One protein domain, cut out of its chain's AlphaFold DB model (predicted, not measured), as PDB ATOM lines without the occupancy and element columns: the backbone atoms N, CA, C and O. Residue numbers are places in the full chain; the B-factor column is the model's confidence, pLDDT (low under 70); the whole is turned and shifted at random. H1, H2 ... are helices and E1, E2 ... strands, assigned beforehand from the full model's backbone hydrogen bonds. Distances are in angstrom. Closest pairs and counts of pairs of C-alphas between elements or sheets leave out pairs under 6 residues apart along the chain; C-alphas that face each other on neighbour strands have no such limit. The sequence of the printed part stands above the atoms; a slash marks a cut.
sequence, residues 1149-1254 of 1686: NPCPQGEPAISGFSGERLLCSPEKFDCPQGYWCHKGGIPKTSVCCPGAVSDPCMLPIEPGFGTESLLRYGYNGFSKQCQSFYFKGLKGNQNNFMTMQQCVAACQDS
ATOM      1  N   ASN A1149      43.369  54.691 -58.523       79.08
ATOM      2  CA  ASN A1149      44.042  55.049 -57.270       79.08
ATOM      3  C   ASN A1149      43.357  54.298 -56.102       79.08
ATOM      4  O   ASN A1149      42.205  54.620 -55.784       79.08
ATOM      5  N   PRO A1150      44.035  53.351 -55.428       81.64
ATOM      6  CA  PRO A1150      43.438  52.544 -54.371       81.64
ATOM      7  C   PRO A1150      43.463  53.215 -52.985       81.64
ATOM      8  O   PRO A1150      42.843  52.693 -52.068       81.64
ATOM      9  N   CYS A1151      44.135  54.355 -52.799       87.11
ATOM     10  CA  CYS A1151      44.287  55.007 -51.494       87.11
ATOM     11  C   CYS A1151      43.011  55.749 -51.063       87.11
ATOM     12  O   CYS A1151      42.476  56.507 -51.873       87.11
ATOM     13  N   PRO A1152      42.509  55.605 -49.820       82.86
ATOM     14  CA  PRO A1152      41.292  56.294 -49.373       82.86
ATOM     15  C   PRO A1152      41.441  57.822 -49.398       82.86
ATOM     16  O   PRO A1152      40.490  58.529 -49.720       82.86
ATOM     17  N   GLN A1153      42.646  58.321 -49.117       73.10
ATOM     18  CA  GLN A1153      43.023  59.730 -49.165       73.10
ATOM     19  C   GLN A1153      44.368  59.863 -49.896       73.10
ATOM     20  O   GLN A1153      45.223  58.987 -49.770       73.10
ATOM     21  N   GLY A1154      44.544  60.951 -50.652       81.32
ATOM     22  CA  GLY A1154      45.766  61.232 -51.413       81.32
ATOM     23  C   GLY A1154      46.043  60.285 -52.592       81.32
ATOM     24  O   GLY A1154      45.260  59.389 -52.909       81.32
ATOM     25  N   GLU A1155      47.174  60.513 -53.257       83.60
ATOM     26  CA  GLU A1155      47.732  59.612 -54.274       83.60
ATOM     27  C   GLU A1155      48.753  58.644 -53.643       83.60
ATOM     28  O   GLU A1155      49.334  58.965 -52.602       83.60
ATOM     29  N   PRO A1156      48.998  57.467 -54.252       86.64
ATOM     30  CA  PRO A1156      50.051  56.561 -53.806       86.64
ATOM     31  C   PRO A1156      51.434  57.217 -53.870       86.64
ATOM     32  O   PRO A1156      51.706  58.007 -54.776       86.64
ATOM     33  N   ALA A1157      52.340  56.829 -52.967       82.96
ATOM     34  CA  ALA A1157      53.746  57.211 -53.062       82.96
ATOM     35  C   ALA A1157      54.333  56.778 -54.417       82.96
ATOM     36  O   ALA A1157      53.983  55.722 -54.950       82.96
ATOM     37  N   ILE A1158      55.241  57.586 -54.963       81.79
ATOM     38  CA  ILE A1158      55.823  57.399 -56.297       81.79
ATOM     39  C   ILE A1158      57.335  57.198 -56.156       81.79
ATOM     40  O   ILE A1158      57.988  57.894 -55.380       81.79
ATOM     41  N   SER A1159      57.907  56.265 -56.915       69.10
ATOM     42  CA  SER A1159      59.357  56.108 -57.048       69.10
ATOM     43  C   SER A1159      59.958  57.331 -57.744       69.10
ATOM     44  O   SER A1159      59.666  57.593 -58.912       69.10
ATOM     45  N   GLY A1160      60.840  58.055 -57.048       62.22
ATOM     46  CA  GLY A1160      61.472  59.276 -57.564       62.22
ATOM     47  C   GLY A1160      62.371  59.084 -58.794       62.22
ATOM     48  O   GLY A1160      62.745  60.072 -59.416       62.22
ATOM     49  N   PHE A1161      62.705  57.839 -59.159       56.09
ATOM     50  CA  PHE A1161      63.549  57.523 -60.318       56.09
ATOM     51  C   PHE A1161      62.775  57.003 -61.537       56.09
ATOM     52  O   PHE A1161      63.234  57.207 -62.658       56.09
ATOM     53  N   SER A1162      61.628  56.335 -61.348       54.77
ATOM     54  CA  SER A1162      60.839  55.757 -62.454       54.77
ATOM     55  C   SER A1162      59.496  56.447 -62.701       54.77
ATOM     56  O   SER A1162      58.903  56.244 -63.756       54.77
ATOM     57  N   GLY A1163      58.989  57.243 -61.754       59.43
ATOM     58  CA  GLY A1163      57.638  57.814 -61.831       59.43
ATOM     59  C   GLY A1163      56.513  56.789 -61.621       59.43
ATOM     60  O   GLY A1163      55.339  57.134 -61.733       59.43
ATOM     61  N   GLU A1164      56.848  55.538 -61.295       69.88
ATOM     62  CA  GLU A1164      55.878  54.476 -61.021       69.88
ATOM     63  C   GLU A1164      55.437  54.470 -59.552       69.88
ATOM     64  O   GLU A1164      56.182  54.868 -58.653       69.88
ATOM     65  N   ARG A1165      54.217  53.986 -59.292       78.67
ATOM     66  CA  ARG A1165      53.673  53.841 -57.933       78.67
ATOM     67  C   ARG A1165      54.525  52.864 -57.121       78.67
ATOM     68  O   ARG A1165      54.822  51.766 -57.584       78.67
ATOM     69  N   LEU A1166      54.860  53.237 -55.889       83.86
ATOM     70  CA  LEU A1166      55.610  52.403 -54.960       83.86
ATOM     71  C   LEU A1166      54.718  51.256 -54.461       83.86
ATOM     72  O   LEU A1166      53.850  51.441 -53.600       83.86
ATOM     73  N   LEU A1167      54.924  50.078 -55.050       82.43
ATOM     74  CA  LEU A1167      54.258  48.835 -54.672       82.43
ATOM     75  C   LEU A1167      54.778  48.350 -53.314       82.43
ATOM     76  O   LEU A1167      55.978  48.403 -53.049       82.43
ATOM     77  N   CYS A1168      53.883  47.841 -52.471       81.53
ATOM     78  CA  CYS A1168      54.212  47.331 -51.142       81.53
ATOM     79  C   CYS A1168      53.838  45.851 -50.997       81.53
ATOM     80  O   CYS A1168      52.836  45.384 -51.544       81.53
ATOM     81  N   SER A1169      54.647  45.105 -50.241       72.10
ATOM     82  CA  SER A1169      54.457  43.673 -49.987       72.10
ATOM     83  C   SER A1169      54.123  43.425 -48.511       72.10
ATOM     84  O   SER A1169      54.659  44.124 -47.650       72.10
ATOM     85  N   PRO A1170      53.299  42.413 -48.167       60.56
ATOM     86  CA  PRO A1170      53.106  41.993 -46.779       60.56
ATOM     87  C   PRO A1170      54.403  41.610 -46.051       60.56
ATOM     88  O   PRO A1170      54.454  41.728 -44.831       60.56
ATOM     89  N   GLU A1171      55.423  41.153 -46.783       57.31
ATOM     90  CA  GLU A1171      56.668  40.604 -46.224       57.31
ATOM     91  C   GLU A1171      57.806  41.630 -46.117       57.31
ATOM     92  O   GLU A1171      58.840  41.342 -45.517       57.31
ATOM     93  N   LYS A1172      57.639  42.833 -46.687       49.26
ATOM     94  CA  LYS A1172      58.688  43.858 -46.707       49.26
ATOM     95  C   LYS A1172      58.092  45.258 -46.576       49.26
ATOM     96  O   LYS A1172      57.423  45.753 -47.483       49.26
ATOM     97  N   PHE A1173      58.313  45.874 -45.416       56.35
ATOM     98  CA  PHE A1173      57.668  47.118 -44.987       56.35
ATOM     99  C   PHE A1173      58.366  48.366 -45.567       56.35
ATOM    100  O   PHE A1173      58.763  49.270 -44.842       56.35
ATOM    101  N   ASP A1174      58.521  48.415 -46.891       66.27
ATOM    102  CA  ASP A1174      59.276  49.460 -47.600       66.27
ATOM    103  C   ASP A1174      58.400  50.702 -47.941       66.27
ATOM    104  O   ASP A1174      58.586  51.341 -48.976       66.27
ATOM    105  N   CYS A1175      57.429  51.065 -47.084       81.93
ATOM    106  CA  CYS A1175      56.675  52.322 -47.227       81.93
ATOM    107  C   CYS A1175      57.349  53.480 -46.467       81.93
ATOM    108  O   CYS A1175      57.717  53.305 -45.303       81.93
ATOM    109  N   PRO A1176      57.490  54.675 -47.078       82.60
ATOM    110  CA  PRO A1176      58.109  55.826 -46.427       82.60
ATOM    111  C   PRO A1176      57.270  56.343 -45.249       82.60
ATOM    112  O   PRO A1176      56.060  56.131 -45.177       82.60
ATOM    113  N   GLN A1177      57.915  57.053 -44.323       80.20
ATOM    114  CA  GLN A1177      57.279  57.545 -43.099       80.20
ATOM    115  C   GLN A1177      56.031  58.402 -43.404       80.20
ATOM    116  O   GLN A1177      56.051  59.255 -44.289       80.20
ATOM    117  N   GLY A1178      54.932  58.144 -42.686       81.26
ATOM    118  CA  GLY A1178      53.613  58.746 -42.941       81.26
ATOM    119  C   GLY A1178      52.737  57.989 -43.953       81.26
ATOM    120  O   GLY A1178      51.543  58.288 -44.057       81.26
ATOM    121  N   TYR A1179      53.285  56.986 -44.649       88.42
ATOM    122  CA  TYR A1179      52.551  56.104 -45.558       88.42
ATOM    123  C   TYR A1179      52.374  54.699 -44.968       88.42
ATOM    124  O   TYR A1179      53.231  54.185 -44.251       88.42
ATOM    125  N   TRP A1180      51.257  54.056 -45.301       87.15
ATOM    126  CA  TRP A1180      50.919  52.683 -44.932       87.15
ATOM    127  C   TRP A1180      50.673  51.839 -46.185       87.15
ATOM    128  O   TRP A1180      50.271  52.351 -47.229       87.15
ATOM    129  N   CYS A1181      50.900  50.530 -46.096       87.84
ATOM    130  CA  CYS A1181      50.669  49.626 -47.221       87.84
ATOM    131  C   CYS A1181      49.173  49.305 -47.377       87.84
ATOM    132  O   CYS A1181      48.637  48.478 -46.630       87.84
ATOM    133  N   HIS A1182      48.506  49.919 -48.360       89.54
ATOM    134  CA  HIS A1182      47.169  49.502 -48.780       89.54
ATOM    135  C   HIS A1182      47.270  48.144 -49.474       89.54
ATOM    136  O   HIS A1182      48.043  47.994 -50.413       89.54
ATOM    137  N   LYS A1183      46.484  47.155 -49.037       83.82
ATOM    138  CA  LYS A1183      46.522  45.775 -49.553       83.82
ATOM    139  C   LYS A1183      45.310  45.510 -50.445       83.82
ATOM    140  O   LYS A1183      44.288  45.007 -49.971       83.82
ATOM    141  N   GLY A1184      45.424  45.872 -51.722       78.37
ATOM    142  CA  GLY A1184      44.373  45.658 -52.718       78.37
ATOM    143  C   GLY A1184      44.191  44.186 -53.115       78.37
ATOM    144  O   GLY A1184      44.792  43.293 -52.515       78.37
ATOM    145  N   GLY A1185      43.331  43.928 -54.106       73.46
ATOM    146  CA  GLY A1185      43.049  42.563 -54.588       73.46
ATOM    147  C   GLY A1185      44.032  42.029 -55.621       73.46
ATOM    148  O   GLY A1185      44.332  40.840 -55.626       73.46
ATOM    149  N   ILE A1186      44.600  42.915 -56.439       76.07
ATOM    150  CA  ILE A1186      45.661  42.581 -57.396       76.07
ATOM    151  C   ILE A1186      46.984  43.237 -56.972       76.07
ATOM    152  O   ILE A1186      46.949  44.338 -56.413       76.07
ATOM    153  N   PRO A1187      48.160  42.650 -57.274       76.31
ATOM    154  CA  PRO A1187      49.454  43.203 -56.861       76.31
ATOM    155  C   PRO A1187      49.650  44.681 -57.230       76.31
ATOM    156  O   PRO A1187      50.098  45.457 -56.395       76.31
ATOM    157  N   LYS A1188      49.202  45.107 -58.424       75.68
ATOM    158  CA  LYS A1188      49.257  46.509 -58.900       75.68
ATOM    159  C   LYS A1188      48.459  47.509 -58.030       75.68
ATOM    160  O   LYS A1188      48.677  48.711 -58.130       75.68
ATOM    161  N   THR A1189      47.544  47.028 -57.181       80.21
ATOM    162  CA  THR A1189      46.742  47.832 -56.228       80.21
ATOM    163  C   THR A1189      47.255  47.765 -54.782       80.21
ATOM    164  O   THR A1189      46.660  48.373 -53.885       80.21
ATOM    165  N   SER A1190      48.361  47.053 -54.550       87.24
ATOM    166  CA  SER A1190      49.057  47.021 -53.264       87.24
ATOM    167  C   SER A1190      50.176  48.058 -53.251       87.24
ATOM    168  O   SER A1190      51.267  47.808 -53.757       87.24
ATOM    169  N   VAL A1191      49.886  49.249 -52.727       87.74
ATOM    170  CA  VAL A1191      50.751  50.440 -52.812       87.74
ATOM    171  C   VAL A1191      50.821  51.187 -51.484       87.74
ATOM    172  O   VAL A1191      49.924  51.087 -50.645       87.74
ATOM    173  N   CYS A1192      51.874  51.980 -51.305       90.45
ATOM    174  CA  CYS A1192      52.011  52.862 -50.151       90.45
ATOM    175  C   CYS A1192      51.071  54.072 -50.267       90.45
ATOM    176  O   CYS A1192      51.244  54.916 -51.144       90.45
ATOM    177  N   CYS A1193      50.097  54.171 -49.365       90.42
ATOM    178  CA  CYS A1193      49.100  55.239 -49.289       90.42
ATOM    179  C   CYS A1193      49.371  56.173 -48.104       90.42
ATOM    180  O   CYS A1193      49.802  55.690 -47.058       90.42
ATOM    181  N   PRO A1194      49.136  57.490 -48.222       87.26
ATOM    182  CA  PRO A1194      49.386  58.428 -47.130       87.26
ATOM    183  C   PRO A1194      48.351  58.284 -46.002       87.26
ATOM    184  O   PRO A1194      47.303  57.652 -46.166       87.26
ATOM    185  N   GLY A1195      48.647  58.898 -44.854       80.77
ATOM    186  CA  GLY A1195      47.732  58.965 -43.709       80.77
ATOM    187  C   GLY A1195      47.825  57.762 -42.770       80.77
ATOM    188  O   GLY A1195      46.805  57.310 -42.261       80.77
ATOM    189  N   ALA A1196      49.029  57.223 -42.560       81.09
ATOM    190  CA  ALA A1196      49.247  56.145 -41.599       81.09
ATOM    191  C   ALA A1196      48.980  56.612 -40.152       81.09
ATOM    192  O   ALA A1196      49.732  57.431 -39.622       81.09
ATOM    193  N   VAL A1197      47.953  56.063 -39.500       75.20
ATOM    194  CA  VAL A1197      47.730  56.187 -38.049       75.20
ATOM    195  C   VAL A1197      48.363  55.020 -37.286       75.20
ATOM    196  O   VAL A1197      48.579  53.939 -37.844       75.20
ATOM    197  N   SER A1198      48.669  55.254 -36.006       71.10
ATOM    198  CA  SER A1198      49.326  54.300 -35.101       71.10
ATOM    199  C   SER A1198      48.402  53.196 -34.582       71.10
ATOM    200  O   SER A1198      48.860  52.071 -34.414       71.10
ATOM    201  N   ASP A1199      47.119  53.500 -34.362       79.60
ATOM    202  CA  ASP A1199      46.091  52.536 -33.956       79.60
ATOM    203  C   ASP A1199      45.024  52.393 -35.062       79.60
ATOM    204  O   ASP A1199      44.082  53.191 -35.141       79.60
ATOM    205  N   PRO A1200      45.150  51.380 -35.940       79.39
ATOM    206  CA  PRO A1200      44.140  51.078 -36.947       79.39
ATOM    207  C   PRO A1200      42.777  50.692 -36.365       79.39
ATOM    208  O   PRO A1200      41.762  50.895 -37.024       79.39
ATOM    209  N   CYS A1201      42.733  50.126 -35.158       84.01
ATOM    210  CA  CYS A1201      41.540  49.522 -34.565       84.01
ATOM    211  C   CYS A1201      40.480  50.570 -34.178       84.01
ATOM    212  O   CYS A1201      39.313  50.227 -33.980       84.01
ATOM    213  N   MET A1202      40.878  51.844 -34.097       81.11
ATOM    214  CA  MET A1202      40.008  53.000 -33.850       81.11
ATOM    215  C   MET A1202      39.338  53.545 -35.126       81.11
ATOM    216  O   MET A1202      38.412  54.352 -35.030       81.11
ATOM    217  N   LEU A1203      39.767  53.116 -36.319       83.02
ATOM    218  CA  LEU A1203      39.119  53.477 -37.585       83.02
ATOM    219  C   LEU A1203      37.848  52.629 -37.806       83.02
ATOM    220  O   LEU A1203      37.816  51.466 -37.400       83.02
ATOM    221  N   PRO A1204      36.807  53.138 -38.490       86.92
ATOM    222  CA  PRO A1204      35.648  52.325 -38.859       86.92
ATOM    223  C   PRO A1204      36.046  51.184 -39.810       86.92
ATOM    224  O   PRO A1204      36.974  51.325 -40.604       86.92
ATOM    225  N   ILE A1205      35.326  50.058 -39.773       89.26
ATOM    226  CA  ILE A1205      35.502  48.995 -40.772       89.26
ATOM    227  C   ILE A1205      34.931  49.492 -42.103       89.26
ATOM    228  O   ILE A1205      33.717  49.601 -42.247       89.26
ATOM    229  N   GLU A1206      35.807  49.751 -43.073       85.09
ATOM    230  CA  GLU A1206      35.429  50.217 -44.408       85.09
ATOM    231  C   GLU A1206      35.560  49.095 -45.452       85.09
ATOM    232  O   GLU A1206      36.681  48.731 -45.827       85.09
ATOM    233  N   PRO A1207      34.442  48.563 -45.994       85.62
ATOM    234  CA  PRO A1207      34.460  47.607 -47.105       85.62
ATOM    235  C   PRO A1207      35.085  48.160 -48.391       85.62
ATOM    236  O   PRO A1207      35.414  47.379 -49.287       85.62
ATOM    237  N   GLY A1208      35.231  49.485 -48.499       82.32
ATOM    238  CA  GLY A1208      35.739  50.161 -49.686       82.32
ATOM    239  C   GLY A1208      34.833  49.976 -50.908       82.32
ATOM    240  O   GLY A1208      33.631  49.707 -50.801       82.32
ATOM    241  N   PHE A1209      35.424  50.093 -52.094       77.00
ATOM    242  CA  PHE A1209      34.770  49.811 -53.374       77.00
ATOM    243  C   PHE A1209      35.662  48.966 -54.290       77.00
ATOM    244  O   PHE A1209      36.787  48.622 -53.936       77.00
ATOM    245  N   GLY A1210      35.123  48.599 -55.452       76.30
ATOM    246  CA  GLY A1210      35.739  47.686 -56.412       76.30
ATOM    247  C   GLY A1210      34.885  46.437 -56.645       76.30
ATOM    248  O   GLY A1210      33.744  46.349 -56.181       76.30
ATOM    249  N   THR A1211      35.433  45.506 -57.423       73.17
ATOM    250  CA  THR A1211      34.793  44.249 -57.850       73.17
ATOM    251  C   THR A1211      35.214  43.037 -57.030       73.17
ATOM    252  O   THR A1211      34.613  41.975 -57.175       73.17
ATOM    253  N   GLU A1212      36.234  43.179 -56.185       76.97
ATOM    254  CA  GLU A1212      36.757  42.078 -55.385       76.97
ATOM    255  C   GLU A1212      35.819  41.741 -54.219       76.97
ATOM    256  O   GLU A1212      34.942  42.519 -53.841       76.97
ATOM    257  N   SER A1213      36.019  40.573 -53.614       82.79
ATOM    258  CA  SER A1213      35.312  40.172 -52.395       82.79
ATOM    259  C   SER A1213      36.278  39.456 -51.455       82.79
ATOM    260  O   SER A1213      36.122  38.280 -51.127       82.79
ATOM    261  N   LEU A1214      37.330  40.174 -51.066       84.01
ATOM    262  CA  LEU A1214      38.422  39.651 -50.254       84.01
ATOM    263  C   LEU A1214      37.947  39.536 -48.811       84.01
ATOM    264  O   LEU A1214      37.578  40.540 -48.200       84.01
ATOM    265  N   LEU A1215      37.979  38.329 -48.248       89.50
ATOM    266  CA  LEU A1215      37.719  38.156 -46.826       89.50
ATOM    267  C   LEU A1215      38.836  38.843 -46.033       89.50
ATOM    268  O   LEU A1215      40.010  38.477 -46.123       89.50
ATOM    269  N   ARG A1216      38.460  39.867 -45.275       92.34
ATOM    270  CA  ARG A1216      39.328  40.639 -44.390       92.34
ATOM    271  C   ARG A1216      38.707  40.669 -43.003       92.34
ATOM    272  O   ARG A1216      37.542  40.322 -42.818       92.34
ATOM    273  N   TYR A1217      39.491  41.071 -42.020       90.71
ATOM    274  CA  TYR A1217      39.064  41.195 -40.634       90.71
ATOM    275  C   TYR A1217      39.321  42.623 -40.187       90.71
ATOM    276  O   TYR A1217      40.391  43.162 -40.456       90.71
ATOM    277  N   GLY A1218      38.339  43.238 -39.546       87.93
ATOM    278  CA  GLY A1218      38.438  44.578 -38.984       87.93
ATOM    279  C   GLY A1218      37.917  44.560 -37.557       87.93
ATOM    280  O   GLY A1218      37.016  43.787 -37.223       87.93
ATOM    281  N   TYR A1219      38.492  45.380 -36.693       86.22
ATOM    282  CA  TYR A1219      38.042  45.498 -35.318       86.22
ATOM    283  C   TYR A1219      36.817  46.400 -35.249       86.22
ATOM    284  O   TYR A1219      36.882  47.590 -35.552       86.22
ATOM    285  N   ASN A1220      35.682  45.830 -34.857       82.65
ATOM    286  CA  ASN A1220      34.458  46.585 -34.653       82.65
ATOM    287  C   ASN A1220      34.468  47.107 -33.209       82.65
ATOM    288  O   ASN A1220      34.151  46.382 -32.265       82.65
ATOM    289  N   GLY A1221      34.843  48.378 -33.034       69.95
ATOM    290  CA  GLY A1221      34.986  49.008 -31.715       69.95
ATOM    291  C   GLY A1221      33.721  48.982 -30.842       69.95
ATOM    292  O   GLY A1221      33.841  49.000 -29.615       69.95
ATOM    293  N   PHE A1222      32.530  48.870 -31.448       65.54
ATOM    294  CA  PHE A1222      31.258  48.718 -30.732       65.54
ATOM    295  C   PHE A1222      31.051  47.291 -30.210       65.54
ATOM    296  O   PHE A1222      30.636  47.119 -29.066       65.54
ATOM    297  N   SER A1223      31.362  46.265 -31.012       71.85
ATOM    298  CA  SER A1223      31.273  44.861 -30.575       71.85
ATOM    299  C   SER A1223      32.486  44.399 -29.759       71.85
ATOM    300  O   SER A1223      32.423  43.343 -29.128       71.85
ATOM    301  N   LYS A1224      33.583  45.174 -29.764       67.65
ATOM    302  CA  LYS A1224      34.895  44.841 -29.176       67.65
ATOM    303  C   LYS A1224      35.515  43.549 -29.740       67.65
ATOM    304  O   LYS A1224      36.343  42.919 -29.083       67.65
ATOM    305  N   GLN A1225      35.131  43.157 -30.956       75.65
ATOM    306  CA  GLN A1225      35.576  41.924 -31.611       75.65
ATOM    307  C   GLN A1225      36.100  42.195 -33.024       75.65
ATOM    308  O   GLN A1225      35.599  43.065 -33.741       75.65
ATOM    309  N   CYS A1226      37.069  41.388 -33.451       84.59
ATOM    310  CA  CYS A1226      37.472  41.290 -34.846       84.59
ATOM    311  C   CYS A1226      36.381  40.616 -35.678       84.59
ATOM    312  O   CYS A1226      36.204  39.399 -35.639       84.59
ATOM    313  N   GLN A1227      35.659  41.423 -36.447       84.16
ATOM    314  CA  GLN A1227      34.606  40.984 -37.347       84.16
ATOM    315  C   GLN A1227      35.186  40.760 -38.747       84.16
ATOM    316  O   GLN A1227      35.945  41.585 -39.259       84.16
ATOM    317  N   SER A1228      34.815  39.652 -39.388       87.88
ATOM    318  CA  SER A1228      35.102  39.462 -40.807       87.88
ATOM    319  C   SER A1228      34.205  40.352 -41.670       87.88
ATOM    320  O   SER A1228      33.001  40.473 -41.435       87.88
ATOM    321  N   PHE A1229      34.785  40.953 -42.702       91.96
ATOM    322  CA  PHE A1229      34.074  41.722 -43.716       91.96
ATOM    323  C   PHE A1229      34.642  41.418 -45.105       91.96
ATOM    324  O   PHE A1229      35.781  40.973 -45.250       91.96
ATOM    325  N   TYR A1230      33.837  41.653 -46.139       88.33
ATOM    326  CA  TYR A1230      34.268  41.495 -47.525       88.33
ATOM    327  C   TYR A1230      34.774  42.835 -48.051       88.33
ATOM    328  O   TYR A1230      33.994  43.750 -48.322       88.33
ATOM    329  N   PHE A1231      36.093  42.955 -48.159       89.30
ATOM    330  CA  PHE A1231      36.763  44.123 -48.707       89.30
ATOM    331  C   PHE A1231      36.755  44.075 -50.237       89.30
ATOM    332  O   PHE A1231      37.169  43.084 -50.844       89.30
ATOM    333  N   LYS A1232      36.327  45.174 -50.863       84.78
ATOM    334  CA  LYS A1232      36.108  45.263 -52.315       84.78
ATOM    335  C   LYS A1232      37.356  45.564 -53.148       84.78
ATOM    336  O   LYS A1232      37.279  45.637 -54.373       84.78
ATOM    337  N   GLY A1233      38.512  45.682 -52.494       82.37
ATOM    338  CA  GLY A1233      39.827  45.757 -53.132       82.37
ATOM    339  C   GLY A1233      40.411  47.164 -53.268       82.37
ATOM    340  O   GLY A1233      41.622  47.266 -53.457       82.37
ATOM    341  N   LEU A1234      39.614  48.233 -53.136       85.70
ATOM    342  CA  LEU A1234      40.051  49.631 -53.275       85.70
ATOM    343  C   LEU A1234      39.492  50.526 -52.154       85.70
ATOM    344  O   LEU A1234      38.369  50.329 -51.689       85.70
ATOM    345  N   LYS A1235      40.271  51.545 -51.767       87.53
ATOM    346  CA  LYS A1235      39.941  52.598 -50.785       87.53
ATOM    347  C   LYS A1235      39.406  52.070 -49.448       87.53
ATOM    348  O   LYS A1235      38.523  52.665 -48.838       87.53
ATOM    349  N   GLY A1236      39.990  50.970 -48.975       85.46
ATOM    350  CA  GLY A1236      39.916  50.586 -47.565       85.46
ATOM    351  C   GLY A1236      40.863  51.446 -46.723       85.46
ATOM    352  O   GLY A1236      41.768  52.085 -47.259       85.46
ATOM    353  N   ASN A1237      40.675  51.440 -45.406       87.99
ATOM    354  CA  ASN A1237      41.590  52.061 -44.446       87.99
ATOM    355  C   ASN A1237      42.479  50.995 -43.759       87.99
ATOM    356  O   ASN A1237      42.487  49.836 -44.182       87.99
ATOM    357  N   GLN A1238      43.245  51.368 -42.727       89.22
ATOM    358  CA  GLN A1238      44.154  50.438 -42.041       89.22
ATOM    359  C   GLN A1238      43.447  49.364 -41.188       89.22
ATOM    360  O   GLN A1238      44.096  48.374 -40.852       89.22
ATOM    361  N   ASN A1239      42.152  49.496 -40.856       90.74
ATOM    362  CA  ASN A1239      41.382  48.498 -40.088       90.74
ATOM    363  C   ASN A1239      40.947  47.310 -40.974       90.74
ATOM    364  O   ASN A1239      39.770  46.977 -41.114       90.74
ATOM    365  N   ASN A1240      41.929  46.731 -41.664       90.87
ATOM    366  CA  ASN A1240      41.769  45.822 -42.791       90.87
ATOM    367  C   ASN A1240      42.899  44.781 -42.761       90.87
ATOM    368  O   ASN A1240      43.922  44.882 -43.446       90.87
ATOM    369  N   PHE A1241      42.725  43.785 -41.900       89.27
ATOM    370  CA  PHE A1241      43.688  42.723 -41.641       89.27
ATOM    371  C   PHE A1241      43.394  41.493 -42.508       89.27
ATOM    372  O   PHE A1241      42.241  41.182 -42.815       89.27
ATOM    373  N   MET A1242      44.435  40.762 -42.917       82.34
ATOM    374  CA  MET A1242      44.284  39.627 -43.836       82.34
ATOM    375  C   MET A1242      43.794  38.355 -43.139       82.34
ATOM    376  O   MET A1242      43.168  37.516 -43.777       82.34
ATOM    377  N   THR A1243      44.055  38.208 -41.841       87.46
ATOM    378  CA  THR A1243      43.607  37.060 -41.048       87.46
ATOM    379  C   THR A1243      42.971  37.518 -39.743       87.46
ATOM    380  O   THR A1243      43.294  38.589 -39.220       87.46
ATOM    381  N   MET A1244      42.098  36.679 -39.177       80.57
ATOM    382  CA  MET A1244      41.503  36.949 -37.868       80.57
ATOM    383  C   MET A1244      42.586  37.100 -36.799       80.57
ATOM    384  O   MET A1244      42.501  38.010 -35.992       80.57
ATOM    385  N   GLN A1245      43.644  36.282 -36.849       80.60
ATOM    386  CA  GLN A1245      44.801  36.398 -35.954       80.60
ATOM    387  C   GLN A1245      45.544  37.729 -36.095       80.60
ATOM    388  O   GLN A1245      45.952  38.273 -35.080       80.60
ATOM    389  N   GLN A1246      45.694  38.286 -37.303       81.80
ATOM    390  CA  GLN A1246      46.299  39.615 -37.474       81.80
ATOM    391  C   GLN A1246      45.443  40.714 -36.842       81.80
ATOM    392  O   GLN A1246      45.986  41.573 -36.161       81.80
ATOM    393  N   CYS A1247      44.119  40.663 -37.014       85.65
ATOM    394  CA  CYS A1247      43.220  41.594 -36.332       85.65
ATOM    395  C   CYS A1247      43.248  41.388 -34.807       85.65
ATOM    396  O   CYS A1247      43.352  42.348 -34.055       85.65
ATOM    397  N   VAL A1248      43.197  40.138 -34.338       76.69
ATOM    398  CA  VAL A1248      43.194  39.790 -32.908       76.69
ATOM    399  C   VAL A1248      44.493  40.230 -32.234       76.69
ATOM    400  O   VAL A1248      44.439  40.838 -31.173       76.69
ATOM    401  N   ALA A1249      45.642  39.993 -32.867       71.75
ATOM    402  CA  ALA A1249      46.944  40.427 -32.367       71.75
ATOM    403  C   ALA A1249      47.128  41.953 -32.423       71.75
ATOM    404  O   ALA A1249      47.842  42.502 -31.594       71.75
ATOM    405  N   ALA A1250      46.485  42.642 -33.373       69.93
ATOM    406  CA  ALA A1250      46.503  44.101 -33.438       69.93
ATOM    407  C   ALA A1250      45.527  44.767 -32.447       69.93
ATOM    408  O   ALA A1250      45.819  45.856 -31.966       69.93
ATOM    409  N   CYS A1251      44.378  44.142 -32.156       73.91
ATOM    410  CA  CYS A1251      43.222  44.839 -31.576       73.91
ATOM    411  C   CYS A1251      42.498  44.131 -30.412       73.91
ATOM    412  O   CYS A1251      41.674  44.759 -29.750       73.91
ATOM    413  N   GLN A1252      42.709  42.831 -30.173       52.34
ATOM    414  CA  GLN A1252      41.835  42.010 -29.312       52.34
ATOM    415  C   GLN A1252      42.543  41.416 -28.078       52.34
ATOM    416  O   GLN A1252      42.113  40.393 -27.550       52.34
ATOM    417  N   ASP A1253      43.552  42.110 -27.548       37.81
ATOM    418  CA  ASP A1253      44.166  41.816 -26.241       37.81
ATOM    419  C   ASP A1253      43.510  42.613 -25.087       37.81
ATOM    420  O   ASP A1253      44.163  43.231 -24.251       37.81
ATOM    421  N   SER A1254      42.173  42.712 -25.087       35.88
ATOM    422  CA  SER A1254      41.437  43.479 -24.060       35.88
ATOM    423  C   SER A1254      39.992  43.008 -23.810       35.88
ATOM    424  O   SER A1254      39.065  43.806 -23.647       35.88
TER     425      SER A1254
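This is residues 1149 to 1254 of the 1686 residues of the protein "Kunitz:Bovine pancreatic trypsin inhibitor" of Trichuris trichiura (UniProt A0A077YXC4). With little regular structure, this elongated domain is mostly loops around two strand hairpins, E1 with E2 and, further along, E3 with E4, on which the short helix H1 packs. The 106 printed residues hold E1, E2, E3, E4 and H1, in that order, in two antiparallel two-stranded sheets; the class is mixed, with 30 residues in named elements. It is compact, radius of gyration of the C-alphas 13.5 A, spanning 45 by 29 by 23 A.

E1, residues 1179 to 1182, begins at C-alpha (52.551, 56.104, -45.558). E2 is 1191 to 1194; E3, 1214 to 1220, is 17.5 A long; E4, 1225 to 1231, 17.3 A. H1, 1244 to 1251, ends at (43.222, 44.839, -31.576).

In hairpin E1 and E2, N 1180 and O 1193 are 2.8 A apart; in hairpin E3 and E4, N 1216 and O 1229, 2.9 A. The closest C-alphas of E3 and H1, Tyr 1217 and Met 1244, are 5.6 A apart. In H1 every O i to N i+4 pair is within hydrogen-bond range. E1 and H1 are apart.

The printed part has no cut. Links E2 to E3 and E4 to H1 are long. Residues 1159 to 1164 are among those with pLDDT under 70.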